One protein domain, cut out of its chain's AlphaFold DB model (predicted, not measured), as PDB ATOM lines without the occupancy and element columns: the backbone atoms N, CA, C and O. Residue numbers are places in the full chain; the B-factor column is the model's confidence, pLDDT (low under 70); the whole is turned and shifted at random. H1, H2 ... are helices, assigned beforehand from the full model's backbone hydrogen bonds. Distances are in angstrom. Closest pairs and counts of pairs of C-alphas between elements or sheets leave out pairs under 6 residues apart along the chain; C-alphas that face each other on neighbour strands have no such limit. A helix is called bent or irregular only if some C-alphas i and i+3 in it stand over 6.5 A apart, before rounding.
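This is residues 279 to 411 and 420 to 430 of the 1263 residues of an uncharacterized protein of Pectobacterium polaris (UniProt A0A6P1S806). The long helix H1 runs along one side of a cluster of crossed helices in which H4 is in the middle, with H1, H2 and H3 packed round it and H7 packed on its side away from H1. H5 and H6 make a loose V that reaches away from this cluster toward one end of the longest axis. The printed part has 144 residues with seven named helices, H1 to H7 along the chain, and no named strand; the class is all helix. It is compact, with a radius of gyration of the C-alphas of 16.7 A and spans of 51 by 35 by 28 A.

H1, the longest helix, covers residues 279 to 302 and measures 33.2 A from C-alpha 279 at (106.379, 37.394, 117.076) to C-alpha 302 at (138.735, 38.667, 124.518). H2 is residues 310 to 322. H3, residues 329 to 345, is 24.6 A long, with a kink of 37 degrees near residue 337; it is only just irregular, with C-alphas 337 and 340 6.8 A apart. H4, residues 354 to 370, is 23.5 A long. H5 is residues 374 to 386, H6 residues 395 to 407, and H7 residues 420 to 430, ending with C-alpha 430 at (115.994, 58.553, 123.090).

H1, with residues 286 to 294 alone, touches H3; the closest C-alphas, of Lys 290 and Leu 337, are 5.1 A apart, and the tilt of 34 degrees, opposite ways, is only just shallow. H4 is the hub, touching H1, H2, H3 and H7. With residues 357 to 364 alone it touches H3, about perpendicular at 79 degrees, closest at the C-alphas of Val 334 and Lys 357, 5.7 A. With residues 358 to 365 alone it touches H7 at a steep tilt of 63 degrees, closest at the C-alphas of Ser 362 and Val 427, 5.8 A. H5 and H6 are close but not clearly touching, their closest C-alphas, of Arg 381 and Val 398, 7.3 A apart. Both are apart from H1, H2 and H3. In H2, H4, H5 and H6 every O i to N i+4 pair is within hydrogen-bond range; in H1 19 of 20 are, in H3 10 of 13 and in H7 4 of 7.

The two C-alphas farthest apart, of Gly 325 and Gly 389, are 53.7 A apart. Residues 412 to 419 are not printed, and C-alphas 411 and 420 are 17.3 A apart across the cut. Of the links printed whole, H4 to H5 is tight and none is long. Residues 323 to 328 stand free. The mean pLDDT of the printed part is 72.5, and 50 residues are under 70, among them residues 338 to 360.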
ATOM      1  N   ASN A 279     105.223  36.501 117.237       51.22
ATOM      2  CA  ASN A 279     106.379  37.394 117.076       51.22
ATOM      3  C   ASN A 279     107.281  37.362 118.323       51.22
ATOM      4  O   ASN A 279     108.486  37.238 118.186       51.22
ATOM      5  N   ASP A 280     106.702  37.274 119.526       52.78
ATOM      6  CA  ASP A 280     107.435  37.059 120.788       52.78
ATOM      7  C   ASP A 280     108.313  35.788 120.783       52.78
ATOM      8  O   ASP A 280     109.412  35.778 121.343       52.78
ATOM      9  N   GLU A 281     107.867  34.714 120.129       54.00
ATOM     10  CA  GLU A 281     108.660  33.494 119.951       54.00
ATOM     11  C   GLU A 281     109.726  33.655 118.858       54.00
ATOM     12  O   GLU A 281     110.860  33.217 119.073       54.00
ATOM     13  N   LYS A 282     109.409  34.323 117.733       56.06
ATOM     14  CA  LYS A 282     110.395  34.678 116.695       56.06
ATOM     15  C   LYS A 282     111.508  35.544 117.290       56.06
ATOM     16  O   LYS A 282     112.670  35.158 117.202       56.06
ATOM     17  N   ASP A 283     111.161  36.619 117.992       60.00
ATOM     18  CA  ASP A 283     112.075  37.531 118.686       60.00
ATOM     19  C   ASP A 283     112.956  36.786 119.689       60.00
ATOM     20  O   ASP A 283     114.173  36.965 119.712       60.00
ATOM     21  N   LYS A 284     112.386  35.883 120.499       63.44
ATOM     22  CA  LYS A 284     113.162  35.084 121.464       63.44
ATOM     23  C   LYS A 284     114.103  34.089 120.789       63.44
ATOM     24  O   LYS A 284     115.163  33.805 121.352       63.44
ATOM     25  N   ILE A 285     113.765  33.557 119.615       59.84
ATOM     26  CA  ILE A 285     114.656  32.700 118.815       59.84
ATOM     27  C   ILE A 285     115.766  33.545 118.174       59.84
ATOM     28  O   ILE A 285     116.948  33.238 118.350       59.84
ATOM     29  N   ILE A 286     115.402  34.650 117.525       62.00
ATOM     30  CA  ILE A 286     116.304  35.625 116.902       62.00
ATOM     31  C   ILE A 286     117.293  36.179 117.936       62.00
ATOM     32  O   ILE A 286     118.501  36.099 117.723       62.00
ATOM     33  N   PHE A 287     116.833  36.636 119.101       70.00
ATOM     34  CA  PHE A 287     117.687  37.129 120.185       70.00
ATOM     35  C   PHE A 287     118.633  36.045 120.725       70.00
ATOM     36  O   PHE A 287     119.803  36.327 120.983       70.00
ATOM     37  N   ARG A 288     118.190  34.782 120.843       69.69
ATOM     38  CA  ARG A 288     119.086  33.660 121.199       69.69
ATOM     39  C   ARG A 288     120.178  33.444 120.148       69.69
ATOM     40  O   ARG A 288     121.305  33.132 120.530       69.69
ATOM     41  N   MET A 289     119.873  33.637 118.862       64.44
ATOM     42  CA  MET A 289     120.850  33.574 117.770       64.44
ATOM     43  C   MET A 289     121.810  34.775 117.801       64.44
ATOM     44  O   MET A 289     123.017  34.544 117.881       64.44
ATOM     45  N   LYS A 290     121.306  36.022 117.883       75.94
ATOM     46  CA  LYS A 290     122.112  37.252 118.079       75.94
ATOM     47  C   LYS A 290     123.096  37.068 119.242       75.94
ATOM     48  O   LYS A 290     124.303  37.236 119.091       75.94
ATOM     49  N   ARG A 291     122.585  36.609 120.393       76.81
ATOM     50  CA  ARG A 291     123.357  36.348 121.616       76.81
ATOM     51  C   ARG A 291     124.410  35.246 121.453       76.81
ATOM     52  O   ARG A 291     125.453  35.317 122.102       76.81
ATOM     53  N   HIS A 292     124.168  34.220 120.635       75.12
ATOM     54  CA  HIS A 292     125.154  33.163 120.386       75.12
ATOM     55  C   HIS A 292     126.280  33.637 119.461       75.12
ATOM     56  O   HIS A 292     127.449  33.467 119.806       75.12
ATOM     57  N   LEU A 293     125.939  34.272 118.337       74.00
ATOM     58  CA  LEU A 293     126.915  34.803 117.381       74.00
ATOM     59  C   LEU A 293     127.806  35.864 118.042       74.00
ATOM     60  O   LEU A 293     129.032  35.752 117.991       74.00
ATOM     61  N   LEU A 294     127.203  36.810 118.774       81.31
ATOM     62  CA  LEU A 294     127.935  37.822 119.534       81.31
ATOM     63  C   LEU A 294     128.842  37.200 120.607       81.31
ATOM     64  O   LEU A 294     129.982  37.633 120.752       81.31
ATOM     65  N   ASN A 295     128.397  36.156 121.323       80.19
ATOM     66  CA  ASN A 295     129.264  35.458 122.279       80.19
ATOM     67  C   ASN A 295     130.503  34.882 121.587       80.19
ATOM     68  O   ASN A 295     131.603  35.059 122.095       80.19
ATOM     69  N   ASN A 296     130.318  34.205 120.450       79.19
ATOM     70  CA  ASN A 296     131.394  33.557 119.696       79.19
ATOM     71  C   ASN A 296     132.371  34.573 119.074       79.19
ATOM     72  O   ASN A 296     133.546  34.258 118.884       79.19
ATOM     73  N   PHE A 297     131.891  35.771 118.732       83.31
ATOM     74  CA  PHE A 297     132.725  36.875 118.259       83.31
ATOM     75  C   PHE A 297     133.520  37.506 119.402       83.31
ATOM     76  O   PHE A 297     134.744  37.607 119.319       83.31
ATOM     77  N   LEU A 298     132.851  37.885 120.496       81.88
ATOM     78  CA  LEU A 298     133.509  38.510 121.641       81.88
ATOM     79  C   LEU A 298     134.527  37.558 122.282       81.88
ATOM     80  O   LEU A 298     135.663  37.968 122.482       81.88
ATOM     81  N   SER A 299     134.194  36.276 122.497       75.88
ATOM     82  CA  SER A 299     135.112  35.294 123.105       75.88
ATOM     83  C   SER A 299     136.415  35.106 122.322       75.88
ATOM     84  O   SER A 299     137.469  34.917 122.925       75.88
ATOM     85  N   LYS A 300     136.364  35.183 120.982       72.94
ATOM     86  CA  LYS A 300     137.555  35.124 120.118       72.94
ATOM     87  C   LYS A 300     138.443  36.362 120.254       72.94
ATOM     88  O   LYS A 300     139.657  36.235 120.158       72.94
ATOM     89  N   ASN A 301     137.848  37.534 120.480       65.19
ATOM     90  CA  ASN A 301     138.573  38.796 120.632       65.19
ATOM     91  C   ASN A 301     139.067  39.041 122.075       65.19
ATOM     92  O   ASN A 301     140.040  39.762 122.261       65.19
ATOM     93  N   SER A 302     138.428  38.445 123.091       59.72
ATOM     94  CA  SER A 302     138.735  38.667 124.518       59.72
ATOM     95  C   SER A 302     139.405  37.488 125.239       59.72
ATOM     96  O   SER A 302     139.650  37.574 126.438       59.72
ATOM     97  N   GLN A 303     139.679  36.379 124.540       56.84
ATOM     98  CA  GLN A 303     140.202  35.116 125.102       56.84
ATOM     99  C   GLN A 303     139.309  34.468 126.192       56.84
ATOM    100  O   GLN A 303     139.746  33.583 126.930       56.84
ATOM    101  N   ILE A 304     138.032  34.863 126.290       58.88
ATOM    102  CA  ILE A 304     137.093  34.348 127.298       58.88
ATOM    103  C   ILE A 304     136.560  32.961 126.893       58.88
ATOM    104  O   ILE A 304     135.650  32.835 126.078       58.88
ATOM    105  N   ASN A 305     137.083  31.909 127.528       57.09
ATOM    106  CA  ASN A 305     136.718  30.504 127.271       57.09
ATOM    107  C   ASN A 305     135.433  30.009 127.984       57.09
ATOM    108  O   ASN A 305     135.239  28.802 128.131       57.09
ATOM    109  N   TYR A 306     134.535  30.898 128.427       65.38
ATOM    110  CA  TYR A 306     133.247  30.515 129.030       65.38
ATOM    111  C   TYR A 306     132.048  31.247 128.409       65.38
ATOM    112  O   TYR A 306     132.174  32.271 127.737       65.38
ATOM    113  N   ARG A 307     130.844  30.698 128.619       66.00
ATOM    114  CA  ARG A 307     129.590  31.277 128.120       66.00
ATOM    115  C   ARG A 307     129.158  32.444 129.007       66.00
ATOM    116  O   ARG A 307     128.683  32.226 130.119       66.00
ATOM    117  N   MET A 308     129.272  33.658 128.484       73.88
ATOM    118  CA  MET A 308     128.975  34.885 129.219       73.88
ATOM    119  C   MET A 308     127.468  35.052 129.525       73.88
ATOM    120  O   MET A 308     126.578  34.730 128.722       73.88
ATOM    121  N   THR A 309     127.173  35.591 130.705       78.00
ATOM    122  CA  THR A 309     125.853  36.098 131.111       78.00
ATOM    123  C   THR A 309     125.451  37.315 130.271       78.00
ATOM    124  O   THR A 309     126.287  37.948 129.632       78.00
ATOM    125  N   SER A 310     124.162  37.678 130.273       77.75
ATOM    126  CA  SER A 310     123.679  38.819 129.480       77.75
ATOM    127  C   SER A 310     124.379  40.134 129.855       77.75
ATOM    128  O   SER A 310     124.641  40.949 128.981       77.75
ATOM    129  N   PHE A 311     124.731  40.338 131.132       83.88
ATOM    130  CA  PHE A 311     125.419  41.557 131.577       83.88
ATOM    131  C   PHE A 311     126.915  41.555 131.223       83.88
ATOM    132  O   PHE A 311     127.425  42.599 130.838       83.88
ATOM    133  N   GLU A 312     127.607  40.407 131.274       83.62
ATOM    134  CA  GLU A 312     128.983  40.293 130.748       83.62
ATOM    135  C   GLU A 312     129.024  40.604 129.248       83.62
ATOM    136  O   GLU A 312     129.865  41.375 128.807       83.62
ATOM    137  N   GLN A 313     128.071  40.073 128.476       84.25
ATOM    138  CA  GLN A 313     127.989  40.321 127.034       84.25
ATOM    139  C   GLN A 313     127.682  41.783 126.711       84.25
ATOM    140  O   GLN A 313     128.291  42.330 125.798       84.25
ATOM    141  N   VAL A 314     126.788  42.432 127.466       87.56
ATOM    142  CA  VAL A 314     126.542  43.875 127.330       87.56
ATOM    143  C   VAL A 314     127.799  44.678 127.661       87.56
ATOM    144  O   VAL A 314     128.149  45.559 126.883       87.56
ATOM    145  N   ASN A 315     128.502  44.361 128.754       88.12
ATOM    146  CA  ASN A 315     129.752  45.038 129.108       88.12
ATOM    147  C   ASN A 315     130.781  44.879 127.987       88.12
ATOM    148  O   ASN A 315     131.125  45.865 127.352       88.12
ATOM    149  N   SER A 316     131.172  43.648 127.646       86.50
ATOM    150  CA  SER A 316     132.189  43.397 126.620       86.50
ATOM    151  C   SER A 316     131.807  43.909 125.226       86.50
ATOM    152  O   SER A 316     132.698  44.237 124.451       86.50
ATOM    153  N   MET A 317     130.514  44.020 124.897       89.06
ATOM    154  CA  MET A 317     130.061  44.670 123.663       89.06
ATOM    155  C   MET A 317     130.264  46.191 123.711       89.06
ATOM    156  O   MET A 317     130.795  46.756 122.756       89.06
ATOM    157  N   ILE A 318     129.872  46.858 124.802       88.31
ATOM    158  CA  ILE A 318     130.075  48.308 124.955       88.31
ATOM    159  C   ILE A 318     131.563  48.641 125.087       88.31
ATOM    160  O   ILE A 318     132.022  49.564 124.419       88.31
ATOM    161  N   ASP A 319     132.325  47.873 125.863       86.06
ATOM    162  CA  ASP A 319     133.767  48.052 126.045       86.06
ATOM    163  C   ASP A 319     134.514  47.856 124.701       86.06
ATOM    164  O   ASP A 319     135.447  48.598 124.399       86.06
ATOM    165  N   TYR A 320     134.061  46.927 123.842       86.12
ATOM    166  CA  TYR A 320     134.584  46.756 122.478       86.12
ATOM    167  C   TYR A 320     134.267  47.958 121.576       86.12
ATOM    168  O   TYR A 320     135.184  48.523 120.980       86.12
ATOM    169  N   ILE A 321     132.995  48.372 121.496       84.94
ATOM    170  CA  ILE A 321     132.546  49.510 120.667       84.94
ATOM    171  C   ILE A 321     133.199  50.830 121.114       84.94
ATOM    172  O   ILE A 321     133.490  51.676 120.274       84.94
ATOM    173  N   SER A 322     133.437  51.008 122.416       80.19
ATOM    174  CA  SER A 322     133.958  52.258 122.996       80.19
ATOM    175  C   SER A 322     135.487  52.312 123.104       80.19
ATOM    176  O   SER A 322     136.026  53.350 123.482       80.19
ATOM    177  N   GLY A 323     136.192  51.209 122.836       74.06
ATOM    178  CA  GLY A 323     137.653  51.147 122.924       74.06
ATOM    179  C   GLY A 323     138.351  51.713 121.683       74.06
ATOM    180  O   GLY A 323     137.840  51.605 120.569       74.06
ATOM    181  N   GLU A 324     139.555  52.256 121.854       57.81
ATOM    182  CA  GLU A 324     140.308  52.928 120.785       57.81
ATOM    183  C   GLU A 324     140.684  52.014 119.597       57.81
ATOM    184  O   GLU A 324     140.806  50.789 119.723       57.81
ATOM    185  N   GLY A 325     140.876  52.636 118.427       58.88
ATOM    186  CA  GLY A 325     141.308  51.999 117.177       58.88
ATOM    187  C   GLY A 325     140.183  51.373 116.337       58.88
ATOM    188  O   GLY A 325     139.297  50.716 116.870       58.88
ATOM    189  N   ASN A 326     140.291  51.520 115.009       54.31
ATOM    190  CA  ASN A 326     139.384  51.017 113.961       54.31
ATOM    191  C   ASN A 326     137.930  51.538 114.027       54.31
ATOM    192  O   ASN A 326     137.101  51.059 114.799       54.31
ATOM    193  N   GLU A 327     137.604  52.463 113.122       59.78
ATOM    194  CA  GLU A 327     136.299  53.133 113.008       59.78
ATOM    195  C   GLU A 327     135.130  52.162 112.730       59.78
ATOM    196  O   GLU A 327     133.991  52.440 113.091       59.78
ATOM    197  N   ASN A 328     135.405  50.972 112.178       71.88
ATOM    198  CA  ASN A 328     134.384  50.003 111.760       71.88
ATOM    199  C   ASN A 328     133.924  49.020 112.861       71.88
ATOM    200  O   ASN A 328     133.188  48.072 112.572       71.88
ATOM    201  N   LYS A 329     134.344  49.186 114.126       81.62
ATOM    202  CA  LYS A 329     133.964  48.262 115.221       81.62
ATOM    203  C   LYS A 329     132.454  48.181 115.459       81.62
ATOM    204  O   LYS A 329     131.943  47.098 115.742       81.62
ATOM    205  N   MET A 330     131.745  49.306 115.357       79.69
ATOM    206  CA  MET A 330     130.291  49.341 115.544       79.69
ATOM    207  C   MET A 330     129.586  48.515 114.460       79.69
ATOM    208  O   MET A 330     128.755  47.667 114.778       79.69
ATOM    209  N   ASP A 331     129.996  48.678 113.204       78.50
ATOM    210  CA  ASP A 331     129.468  47.965 112.039       78.50
ATOM    211  C   ASP A 331     129.690  46.452 112.138       78.50
ATOM    212  O   ASP A 331     128.790  45.677 111.816       78.50
ATOM    213  N   MET A 332     130.842  46.005 112.658       81.25
ATOM    214  CA  MET A 332     131.079  44.580 112.933       81.25
ATOM    215  C   MET A 332     130.046  44.004 113.912       81.25
ATOM    216  O   MET A 332     129.481  42.945 113.645       81.25
ATOM    217  N   ILE A 333     129.755  44.708 115.012       85.31
ATOM    218  CA  ILE A 333     128.735  44.280 115.982       85.31
ATOM    219  C   ILE A 333     127.337  44.311 115.357       85.31
ATOM    220  O   ILE A 333     126.582  43.352 115.503       85.31
ATOM    221  N   VAL A 334     126.985  45.375 114.634       78.25
ATOM    222  CA  VAL A 334     125.663  45.522 114.006       78.25
ATOM    223  C   VAL A 334     125.410  44.424 112.975       78.25
ATOM    224  O   VAL A 334     124.342  43.818 112.999       78.25
ATOM    225  N   ASN A 335     126.390  44.093 112.132       76.81
ATOM    226  CA  ASN A 335     126.267  43.006 111.160       76.81
ATOM    227  C   ASN A 335     126.003  41.651 111.846       76.81
ATOM    228  O   ASN A 335     125.137  40.900 111.404       76.81
ATOM    229  N   ILE A 336     126.657  41.373 112.980       76.75
ATOM    230  CA  ILE A 336     126.415  40.167 113.800       76.75
ATOM    231  C   ILE A 336     125.013  40.173 114.439       76.75
ATOM    232  O   ILE A 336     124.389  39.122 114.601       76.75
ATOM    233  N   LEU A 337     124.499  41.348 114.812       77.19
ATOM    234  CA  LEU A 337     123.150  41.503 115.367       77.19
ATOM    235  C   LEU A 337     122.048  41.446 114.295       77.19
ATOM    236  O   LEU A 337     120.913  41.105 114.631       77.19
ATOM    237  N   LEU A 338     122.357  41.740 113.029       69.00
ATOM    238  CA  LEU A 338     121.408  41.700 111.908       69.00
ATOM    239  C   LEU A 338     121.471  40.403 111.081       69.00
ATOM    240  O   LEU A 338     120.473  40.068 110.447       69.00
ATOM    241  N   GLU A 339     122.558  39.626 111.139       65.19
ATOM    242  CA  GLU A 339     122.671  38.311 110.476       65.19
ATOM    243  C   GLU A 339     121.482  37.371 110.789       65.19
ATOM    244  O   GLU A 339     120.915  36.808 109.853       65.19
ATOM    245  N   PRO A 340     121.004  37.219 112.044       58.88
ATOM    246  CA  PRO A 340     119.802  36.428 112.310       58.88
ATOM    247  C   PRO A 340     118.530  37.012 111.689       58.88
ATOM    248  O   PRO A 340     117.638  36.252 111.331       58.88
ATOM    249  N   VAL A 341     118.429  38.339 111.577       56.59
ATOM    250  CA  VAL A 341     117.225  39.031 111.092       56.59
ATOM    251  C   VAL A 341     117.070  38.818 109.585       56.59
ATOM    252  O   VAL A 341     116.019  38.362 109.139       56.59
ATOM    253  N   SER A 342     118.140  39.012 108.805       52.56
ATOM    254  CA  SER A 342     118.116  38.791 107.350       52.56
ATOM    255  C   SER A 342     117.802  37.337 106.963       52.56
ATOM    256  O   SER A 342     117.177  37.100 105.929       52.56
ATOM    257  N   ILE A 343     118.152  36.359 107.811       46.22
ATOM    258  CA  ILE A 343     117.837  34.934 107.603       46.22
ATOM    259  C   ILE A 343     116.328  34.640 107.710       46.22
ATOM    260  O   ILE A 343     115.834  33.798 106.956       46.22
ATOM    261  N   TYR A 344     115.593  35.310 108.607       42.47
ATOM    262  CA  TYR A 344     114.137  35.129 108.739       42.47
ATOM    263  C   TYR A 344     113.341  36.072 107.823       42.47
ATOM    264  O   TYR A 344     112.381  35.637 107.191       42.47
ATOM    265  N   GLU A 345     113.751  37.336 107.703       41.28
ATOM    266  CA  GLU A 345     112.994  38.376 106.986       41.28
ATOM    267  C   GLU A 345     113.355  38.488 105.494       41.28
ATOM    268  O   GLU A 345     112.626  39.115 104.728       41.28
ATOM    269  N   ARG A 346     114.445  37.837 105.054       39.38
ATOM    270  CA  ARG A 346     114.939  37.799 103.660       39.38
ATOM    271  C   ARG A 346     115.296  39.166 103.055       39.38
ATOM    272  O   ARG A 346     115.262  39.331 101.838       39.38
ATOM    273  N   ILE A 347     115.654  40.128 103.899       40.09
ATOM    274  CA  ILE A 347     116.063  41.478 103.494       40.09
ATOM    275  C   ILE A 347     117.516  41.449 102.990       40.09
ATOM    276  O   ILE A 347     118.396  40.903 103.658       40.09
ATOM    277  N   GLU A 348     117.783  42.058 101.829       39.06
ATOM    278  CA  GLU A 348     119.155  42.322 101.380       39.06
ATOM    279  C   GLU A 348     119.798  43.390 102.275       39.06
ATOM    280  O   GLU A 348     119.249  44.480 102.453       39.06
ATOM    281  N   ILE A 349     120.967  43.084 102.851       44.16
ATOM    282  CA  ILE A 349     121.674  43.993 103.763       44.16
ATOM    283  C   ILE A 349     122.360  45.102 102.950       44.16
ATOM    284  O   ILE A 349     123.552  45.049 102.650       44.16
ATOM    285  N   ASN A 350     121.570  46.112 102.590       46.56
ATOM    286  CA  ASN A 350     122.042  47.416 102.132       46.56
ATOM    287  C   ASN A 350     122.914  48.098 103.210       46.56
ATOM    288  O   ASN A 350     122.798  47.751 104.387       46.56
ATOM    289  N   PRO A 351     123.765  49.083 102.853       49.47
ATOM    290  CA  PRO A 351     124.541  49.848 103.831       49.47
ATOM    291  C   PRO A 351     123.628  50.476 104.896       49.47
ATOM    292  O   PRO A 351     122.755  51.289 104.597       49.47
ATOM    293  N   ILE A 352     123.827  50.060 106.147       57.81
ATOM    294  CA  ILE A 352     122.942  50.371 107.274       57.81
ATOM    295  C   ILE A 352     123.219  51.802 107.757       57.81
ATOM    296  O   ILE A 352     124.362  52.141 108.064       57.81
ATOM    297  N   SER A 353     122.179  52.633 107.867       58.06
ATOM    298  CA  SER A 353     122.292  53.992 108.415       58.06
ATOM    299  C   SER A 353     122.683  53.985 109.897       58.06
ATOM    300  O   SER A 353     122.386  53.032 110.618       58.06
ATOM    301  N   GLU A 354     123.283  55.069 110.398       58.88
ATOM    302  CA  GLU A 354     123.638  55.203 111.826       58.88
ATOM    303  C   GLU A 354     122.434  54.990 112.760       58.88
ATOM    304  O   GLU A 354     122.555  54.389 113.830       58.88
ATOM    305  N   ALA A 355     121.238  55.384 112.317       54.84
ATOM    306  CA  ALA A 355     119.977  55.043 112.966       54.84
ATOM    307  C   ALA A 355     119.726  53.528 113.044       54.84
ATOM    308  O   ALA A 355     119.468  53.012 114.129       54.84
ATOM    309  N   GLY A 356     119.852  52.797 111.931       57.19
ATOM    310  CA  GLY A 356     119.707  51.337 111.904       57.19
ATOM    311  C   GLY A 356     120.765  50.616 112.747       57.19
ATOM    312  O   GLY A 356     120.446  49.657 113.455       57.19
ATOM    313  N   LYS A 357     122.004  51.125 112.759       66.81
ATOM    314  CA  LYS A 357     123.092  50.645 113.624       66.81
ATOM    315  C   LYS A 357     122.743  50.816 115.108       66.81
ATOM    316  O   LYS A 357     122.827  49.868 115.891       66.81
ATOM    317  N   MET A 358     122.287  52.010 115.490       66.94
ATOM    318  CA  MET A 358     121.841  52.319 116.851       66.94
ATOM    319  C   MET A 358     120.590  51.523 117.255       66.94
ATOM    320  O   MET A 358     120.491  51.124 118.416       66.94
ATOM    321  N   ALA A 359     119.672  51.246 116.325       63.47
ATOM    322  CA  ALA A 359     118.494  50.409 116.553       63.47
ATOM    323  C   ALA A 359     118.891  48.960 116.876       63.47
ATOM    324  O   ALA A 359     118.529  48.452 117.935       63.47
ATOM    325  N   ALA A 360     119.717  48.324 116.037       69.25
ATOM    326  CA  ALA A 360     120.160  46.940 116.236       69.25
ATOM    327  C   ALA A 360     120.850  46.724 117.598       69.25
ATOM    328  O   ALA A 360     120.594  45.729 118.282       69.25
ATOM    329  N   ILE A 361     121.685  47.681 118.020       78.38
ATOM    330  CA  ILE A 361     122.322  47.683 119.346       78.38
ATOM    331  C   ILE A 361     121.288  47.911 120.455       78.38
ATOM    332  O   ILE A 361     121.305  47.206 121.463       78.38
ATOM    333  N   SER A 362     120.377  48.872 120.291       76.75
ATOM    334  CA  SER A 362     119.382  49.225 121.313       76.75
ATOM    335  C   SER A 362     118.360  48.105 121.560       76.75
ATOM    336  O   SER A 362     117.983  47.884 122.710       76.75
ATOM    337  N   ASP A 363     117.977  47.343 120.530       73.69
ATOM    338  CA  ASP A 363     117.192  46.103 120.650       73.69
ATOM    339  C   ASP A 363     117.935  45.078 121.514       73.69
ATOM    340  O   ASP A 363     117.437  44.636 122.554       73.69
ATOM    341  N   PHE A 364     119.177  44.764 121.132       82.69
ATOM    342  CA  PHE A 364     119.988  43.784 121.842       82.69
ATOM    343  C   PHE A 364     120.241  44.182 123.306       82.69
ATOM    344  O   PHE A 364     120.205  43.320 124.189       82.69
ATOM    345  N   LEU A 365     120.450  45.474 123.587       85.62
ATOM    346  CA  LEU A 365     120.564  46.009 124.946       85.62
ATOM    347  C   LEU A 365     119.248  45.861 125.729       85.62
ATOM    348  O   LEU A 365     119.276  45.363 126.855       85.62
ATOM    349  N   ASN A 366     118.105  46.230 125.139       82.81
ATOM    350  CA  ASN A 366     116.789  46.083 125.768       82.81
ATOM    351  C   ASN A 366     116.502  44.616 126.125       82.81
ATOM    352  O   ASN A 366     116.254  44.310 127.291       82.81
ATOM    353  N   TYR A 367     116.627  43.679 125.180       80.62
ATOM    354  CA  TYR A 367     116.425  42.255 125.469       80.62
ATOM    355  C   TYR A 367     117.473  41.682 126.441       80.62
ATOM    356  O   TYR A 367     117.132  40.839 127.270       80.62
ATOM    357  N   SER A 368     118.721  42.164 126.432       84.19
ATOM    358  CA  SER A 368     119.749  41.711 127.387       84.19
ATOM    359  C   SER A 368     119.542  42.213 128.820       84.19
ATOM    360  O   SER A 368     119.976  41.540 129.757       84.19
ATOM    361  N   ILE A 369     118.895  43.372 129.001       83.81
ATOM    362  CA  ILE A 369     118.710  44.033 130.306       83.81
ATOM    363  C   ILE A 369     117.298  43.815 130.876       83.81
ATOM    364  O   ILE A 369     117.141  43.634 132.083       83.81
ATOM    365  N   LEU A 370     116.272  43.814 130.022       81.88
ATOM    366  CA  LEU A 370     114.851  43.750 130.391       81.88
ATOM    367  C   LEU A 370     114.168  42.429 129.995       81.88
ATOM    368  O   LEU A 370     113.050  42.179 130.447       81.88
ATOM    369  N   ASN A 371     114.820  41.585 129.180       78.81
ATOM    370  CA  ASN A 371     114.270  40.347 128.597       78.81
ATOM    371  C   ASN A 371     113.039  40.571 127.678       78.81
ATOM    372  O   ASN A 371     112.249  39.651 127.463       78.81
ATOM    373  N   MET A 372     112.873  41.798 127.169       76.00
ATOM    374  CA  MET A 372     111.855  42.260 126.207       76.00
ATOM    375  C   MET A 372     112.200  43.693 125.745       76.00
ATOM    376  O   MET A 372     113.088  44.316 126.330       76.00
ATOM    377  N   SER A 373     111.487  44.246 124.755       77.38
ATOM    378  CA  SER A 373     111.628  45.667 124.383       77.38
ATOM    379  C   SER A 373     111.232  46.616 125.531       77.38
ATOM    380  O   SER A 373     110.438  46.255 126.406       77.38
ATOM    381  N   LEU A 374     111.760  47.848 125.544       81.06
ATOM    382  CA  LEU A 374     111.469  48.831 126.603       81.06
ATOM    383  C   LEU A 374     109.965  49.125 126.726       81.06
ATOM    384  O   LEU A 374     109.440  49.196 127.837       81.06
ATOM    385  N   TYR A 375     109.263  49.258 125.599       82.75
ATOM    386  CA  TYR A 375     107.827  49.548 125.585       82.75
ATOM    387  C   TYR A 375     107.011  48.339 126.068       82.75
ATOM    388  O   TYR A 375     106.141  48.505 126.926       82.75
ATOM    389  N   SER A 376     107.382  47.112 125.671       79.62
ATOM    390  CA  SER A 376     106.829  45.875 126.252       79.62
ATOM    391  C   SER A 376     107.032  45.807 127.768       79.62
ATOM    392  O   SER A 376     106.109  45.459 128.508       79.62
ATOM    393  N   TRP A 377     108.216  46.194 128.259       86.12
ATOM    394  CA  TRP A 377     108.499  46.240 129.693       86.12
ATOM    395  C   TRP A 377     107.598  47.257 130.400       86.12
ATOM    396  O   TRP A 377     106.981  46.897 131.403       86.12
ATOM    397  N   CYS A 378     107.446  48.477 129.878       85.69
ATOM    398  CA  CYS A 378     106.567  49.495 130.462       85.69
ATOM    399  C   CYS A 378     105.092  49.046 130.482       85.69
ATOM    400  O   CYS A 378     104.456  49.108 131.537       85.69
ATOM    401  N   VAL A 379     104.577  48.488 129.378       84.56
ATOM    402  CA  VAL A 379     103.226  47.895 129.301       84.56
ATOM    403  C   VAL A 379     103.052  46.763 130.322       84.56
ATOM    404  O   VAL A 379     102.048  46.728 131.034       84.56
ATOM    405  N   SER A 380     104.051  45.887 130.489       84.12
ATOM    406  CA  SER A 380     104.008  44.820 131.502       84.12
ATOM    407  C   SER A 380     103.900  45.355 132.937       84.12
ATOM    408  O   SER A 380     103.348  44.676 133.802       84.12
ATOM    409  N   ARG A 381     104.393  46.577 133.210       85.25
ATOM    410  CA  ARG A 381     104.242  47.235 134.519       85.25
ATOM    411  C   ARG A 381     102.862  47.844 134.710       85.25
ATOM    412  O   ARG A 381     102.370  47.755 135.829       85.25
ATOM    413  N   ILE A 382     102.235  48.388 133.665       81.62
ATOM    414  CA  ILE A 382     100.835  48.835 133.726       81.62
ATOM    415  C   ILE A 382      99.913  47.646 133.996       81.62
ATOM    416  O   ILE A 382      99.247  47.659 135.029       81.62
ATOM    417  N   LYS A 383      99.968  46.587 133.171       80.94
ATOM    418  CA  LYS A 383      99.181  45.356 133.387       80.94
ATOM    419  C   LYS A 383      99.376  44.829 134.814       80.94
ATOM    420  O   LYS A 383      98.455  44.879 135.618       80.94
ATOM    421  N   ASN A 384     100.617  44.530 135.212       81.44
ATOM    422  CA  ASN A 384     100.921  44.035 136.559       81.44
ATOM    423  C   ASN A 384     100.459  44.964 137.704       81.44
ATOM    424  O   ASN A 384     100.183  44.472 138.796       81.44
ATOM    425  N   MET A 385     100.390  46.285 137.514       78.19
ATOM    426  CA  MET A 385      99.881  47.200 138.544       78.19
ATOM    427  C   MET A 385      98.348  47.211 138.599       78.19
ATOM    428  O   MET A 385      97.806  47.209 139.705       78.19
ATOM    429  N   ARG A 386      97.668  47.134 137.449       77.50
ATOM    430  CA  ARG A 386      96.209  46.988 137.339       77.50
ATOM    431  C   ARG A 386      95.729  45.655 137.908       77.50
ATOM    432  O   ARG A 386      94.833  45.641 138.742       77.50
ATOM    433  N   ASP A 387      96.392  44.560 137.539       79.50
ATOM    434  CA  ASP A 387      96.070  43.198 137.987       79.50
ATOM    435  C   ASP A 387      96.256  43.036 139.519       79.50
ATOM    436  O   ASP A 387      95.692  42.139 140.134       79.50
ATOM    437  N   ASN A 388      97.015  43.943 140.156       79.12
ATOM    438  CA  ASN A 388      97.139  44.096 141.613       79.12
ATOM    439  C   ASN A 388      96.204  45.191 142.192       79.12
ATOM    440  O   ASN A 388      96.517  45.804 143.215       79.12
ATOM    441  N   GLY A 389      95.085  45.487 141.524       71.75
ATOM    442  CA  GLY A 389      94.015  46.375 141.996       71.75
ATOM    443  C   GLY A 389      94.347  47.872 142.051       71.75
ATOM    444  O   GLY A 389      93.617  48.634 142.690       71.75
ATOM    445  N   ARG A 390      95.444  48.339 141.435       72.94
ATOM    446  CA  ARG A 390      95.844  49.757 141.515       72.94
ATOM    447  C   ARG A 390      95.112  50.607 140.481       72.94
ATOM    448  O   ARG A 390      95.226  50.355 139.289       72.94
ATOM    449  N   LYS A 391      94.462  51.677 140.949       65.88
ATOM    450  CA  LYS A 391      93.782  52.686 140.111       65.88
ATOM    451  C   LYS A 391      94.649  53.897 139.718       65.88
ATOM    452  O   LYS A 391      94.156  54.770 139.018       65.88
ATOM    453  N   ILE A 392      95.894  53.987 140.201       69.00
ATOM    454  CA  ILE A 392      96.802  55.127 139.958       69.00
ATOM    455  C   ILE A 392      98.201  54.608 139.604       69.00
ATOM    456  O   ILE A 392      98.793  53.811 140.346       69.00
ATOM    457  N   PHE A 393      98.757  55.091 138.496       78.94
ATOM    458  CA  PHE A 393      99.961  54.564 137.855       78.94
ATOM    459  C   PHE A 393     101.117  55.574 137.899       78.94
ATOM    460  O   PHE A 393     101.708  55.908 136.882       78.94
ATOM    461  N   ASN A 394     101.469  56.061 139.097       82.00
ATOM    462  CA  ASN A 394     102.509  57.086 139.292       82.00
ATOM    463  C   ASN A 394     103.823  56.797 138.532       82.00
ATOM    464  O   ASN A 394     104.493  55.796 138.819       82.00
ATOM    465  N   TYR A 395     104.257  57.740 137.685       87.38
ATOM    466  CA  TYR A 395     105.523  57.722 136.930       87.38
ATOM    467  C   TYR A 395     106.725  57.290 137.783       87.38
ATOM    468  O   TYR A 395     107.533  56.447 137.382       87.38
ATOM    469  N   GLY A 396     106.823  57.823 139.008       86.50
ATOM    470  CA  GLY A 396     107.932  57.550 139.919       86.50
ATOM    471  C   GLY A 396     108.099  56.070 140.281       86.50
ATOM    472  O   GLY A 396     109.216  55.651 140.569       86.50
ATOM    473  N   ASN A 397     107.037  55.257 140.221       84.31
ATOM    474  CA  ASN A 397     107.129  53.809 140.443       84.31
ATOM    475  C   ASN A 397     107.816  53.087 139.275       84.31
ATOM    476  O   ASN A 397     108.587  52.153 139.502       84.31
ATOM    477  N   VAL A 398     107.544  53.517 138.039       84.00
ATOM    478  CA  VAL A 398     108.136  52.953 136.818       84.00
ATOM    479  C   VAL A 398     109.605  53.364 136.727       84.00
ATOM    480  O   VAL A 398     110.476  52.500 136.621       84.00
ATOM    481  N   GLU A 399     109.890  54.660 136.898       86.94
ATOM    482  CA  GLU A 399     111.250  55.208 136.948       86.94
ATOM    483  C   GLU A 399     112.097  54.527 138.034       86.94
ATOM    484  O   GLU A 399     113.186  54.033 137.741       86.94
ATOM    485  N   ASN A 400     111.601  54.438 139.276       86.88
ATOM    486  CA  ASN A 400     112.353  53.813 140.366       86.88
ATOM    487  C   ASN A 400     112.632  52.323 140.086       86.88
ATOM    488  O   ASN A 400     113.745  51.871 140.347       86.88
ATOM    489  N   LYS A 401     111.675  51.559 139.529       85.06
ATOM    490  CA  LYS A 401     111.884  50.143 139.161       85.06
ATOM    491  C   LYS A 401     112.917  49.981 138.039       85.06
ATOM    492  O   LYS A 401     113.772  49.103 138.136       85.06
ATOM    493  N   LEU A 402     112.868  50.824 137.008       85.19
ATOM    494  CA  LEU A 402     113.809  50.783 135.885       85.19
ATOM    495  C   LEU A 402     115.232  51.158 136.334       85.19
ATOM    496  O   LEU A 402     116.183  50.424 136.073       85.19
ATOM    497  N   ILE A 403     115.372  52.247 137.097       82.88
ATOM    498  CA  ILE A 403     116.649  52.676 137.688       82.88
ATOM    499  C   ILE A 403     117.192  51.623 138.667       82.88
ATOM    500  O   ILE A 403     118.406  51.427 138.727       82.88
ATOM    501  N   HIS A 404     116.326  50.932 139.414       82.88
ATOM    502  CA  HIS A 404     116.733  49.839 140.295       82.88
ATOM    503  C   HIS A 404     117.342  48.680 139.496       82.88
ATOM    504  O   HIS A 404     118.476  48.320 139.785       82.88
ATOM    505  N   LEU A 405     116.664  48.178 138.451       79.00
ATOM    506  CA  LEU A 405     117.173  47.095 137.586       79.00
ATOM    507  C   LEU A 405     118.548  47.400 136.966       79.00
ATOM    508  O   LEU A 405     119.402  46.523 136.895       79.00
ATOM    509  N   ILE A 406     118.777  48.647 136.544       78.25
ATOM    510  CA  ILE A 406     120.041  49.084 135.918       78.25
ATOM    511  C   ILE A 406     121.185  49.196 136.945       78.25
ATOM    512  O   ILE A 406     122.359  49.139 136.579       78.25
ATOM    513  N   ASN A 407     120.865  49.372 138.230       73.25
ATOM    514  CA  ASN A 407     121.839  49.593 139.303       73.25
ATOM    515  C   ASN A 407     121.974  48.411 140.285       73.25
ATOM    516  O   ASN A 407     122.836  48.465 141.167       73.25
ATOM    517  N   THR A 408     121.138  47.371 140.204       65.44
ATOM    518  CA  THR A 408     121.112  46.302 141.210       65.44
ATOM    519  C   THR A 408     122.371  45.446 141.206       65.44
ATOM    520  O   THR A 408     122.930  45.076 140.172       65.44
ATOM    521  N   LYS A 409     122.781  45.041 142.412       49.59
ATOM    522  CA  LYS A 409     123.751  43.966 142.605       49.59
ATOM    523  C   LYS A 409     123.057  42.623 142.329       49.59
ATOM    524  O   LYS A 409     122.562  41.994 143.256       49.59
ATOM    525  N   SER A 410     123.021  42.175 141.074       46.75
ATOM    526  CA  SER A 410     122.888  40.733 140.825       46.75
ATOM    527  C   SER A 410     124.142  40.049 141.379       46.75
ATOM    528  O   SER A 410     125.251  40.556 141.203       46.75
ATOM    529  N   ASN A 411     123.987  38.934 142.096       47.16
ATOM    530  CA  ASN A 411     125.000  38.436 143.042       47.16
ATOM    531  C   ASN A 411     126.309  37.892 142.424       47.16
ATOM    532  O   ASN A 411     127.133  37.362 143.165       47.16
ATOM    533  N   ARG A 420     126.292  51.350 131.732       86.56
ATOM    534  CA  ARG A 420     125.188  52.067 132.397       86.56
ATOM    535  C   ARG A 420     125.011  53.489 131.864       86.56
ATOM    536  O   ARG A 420     123.873  53.947 131.786       86.56
ATOM    537  N   VAL A 421     126.092  54.191 131.516       85.19
ATOM    538  CA  VAL A 421     126.033  55.518 130.875       85.19
ATOM    539  C   VAL A 421     125.567  55.395 129.423       85.19
ATOM    540  O   VAL A 421     124.628  56.089 129.035       85.19
ATOM    541  N   TYR A 422     126.131  54.462 128.651       85.69
ATOM    542  CA  TYR A 422     125.741  54.211 127.262       85.69
ATOM    543  C   TYR A 422     124.248  53.873 127.150       85.69
ATOM    544  O   TYR A 422     123.531  54.508 126.383       85.69
ATOM    545  N   TYR A 423     123.745  52.932 127.957       85.12
ATOM    546  CA  TYR A 423     122.332  52.536 127.935       85.12
ATOM    547  C   TYR A 423     121.387  53.687 128.321       85.12
ATOM    548  O   TYR A 423     120.346  53.879 127.689       85.12
ATOM    549  N   LYS A 424     121.758  54.505 129.317       83.31
ATOM    550  CA  LYS A 424     120.975  55.693 129.697       83.31
ATOM    551  C   LYS A 424     120.923  56.733 128.583       83.31
ATOM    552  O   LYS A 424     119.841  57.226 128.295       83.31
ATOM    553  N   ASN A 425     122.056  57.047 127.963       80.00
ATOM    554  CA  ASN A 425     122.140  58.137 126.993       80.00
ATOM    555  C   ASN A 425     121.600  57.720 125.617       80.00
ATOM    556  O   ASN A 425     120.800  58.442 125.027       80.00
ATOM    557  N   ASN A 426     121.995  56.542 125.123       75.88
ATOM    558  CA  ASN A 426     121.726  56.117 123.748       75.88
ATOM    559  C   ASN A 426     120.410  55.345 123.578       75.88
ATOM    560  O   ASN A 426     119.849  55.391 122.487       75.88
ATOM    561  N   VAL A 427     119.900  54.688 124.631       77.88
ATOM    562  CA  VAL A 427     118.627  53.939 124.584       77.88
ATOM    563  C   VAL A 427     117.526  54.689 125.334       77.88
ATOM    564  O   VAL A 427     116.573  55.178 124.727       77.88
ATOM    565  N   LEU A 428     117.661  54.838 126.658       81.00
ATOM    566  CA  LEU A 428     116.594  55.407 127.492       81.00
ATOM    567  C   LEU A 428     116.349  56.894 127.207       81.00
ATOM    568  O   LEU A 428     115.202  57.323 127.148       81.00
ATOM    569  N   GLY A 429     117.414  57.669 126.994       75.69
ATOM    570  CA  GLY A 429     117.346  59.093 126.669       75.69
ATOM    571  C   GLY A 429     116.710  59.392 125.311       75.69
ATOM    572  O   GLY A 429     116.193  60.490 125.132       75.69
ATOM    573  N   LYS A 430     116.690  58.427 124.380       75.00
ATOM    574  CA  LYS A 430     115.994  58.553 123.090       75.00
ATOM    575  C   LYS A 430     114.522  58.142 123.196       75.00
ATOM    576  O   LYS A 430     113.650  58.928 122.851       75.00
TER     577      LYS A 430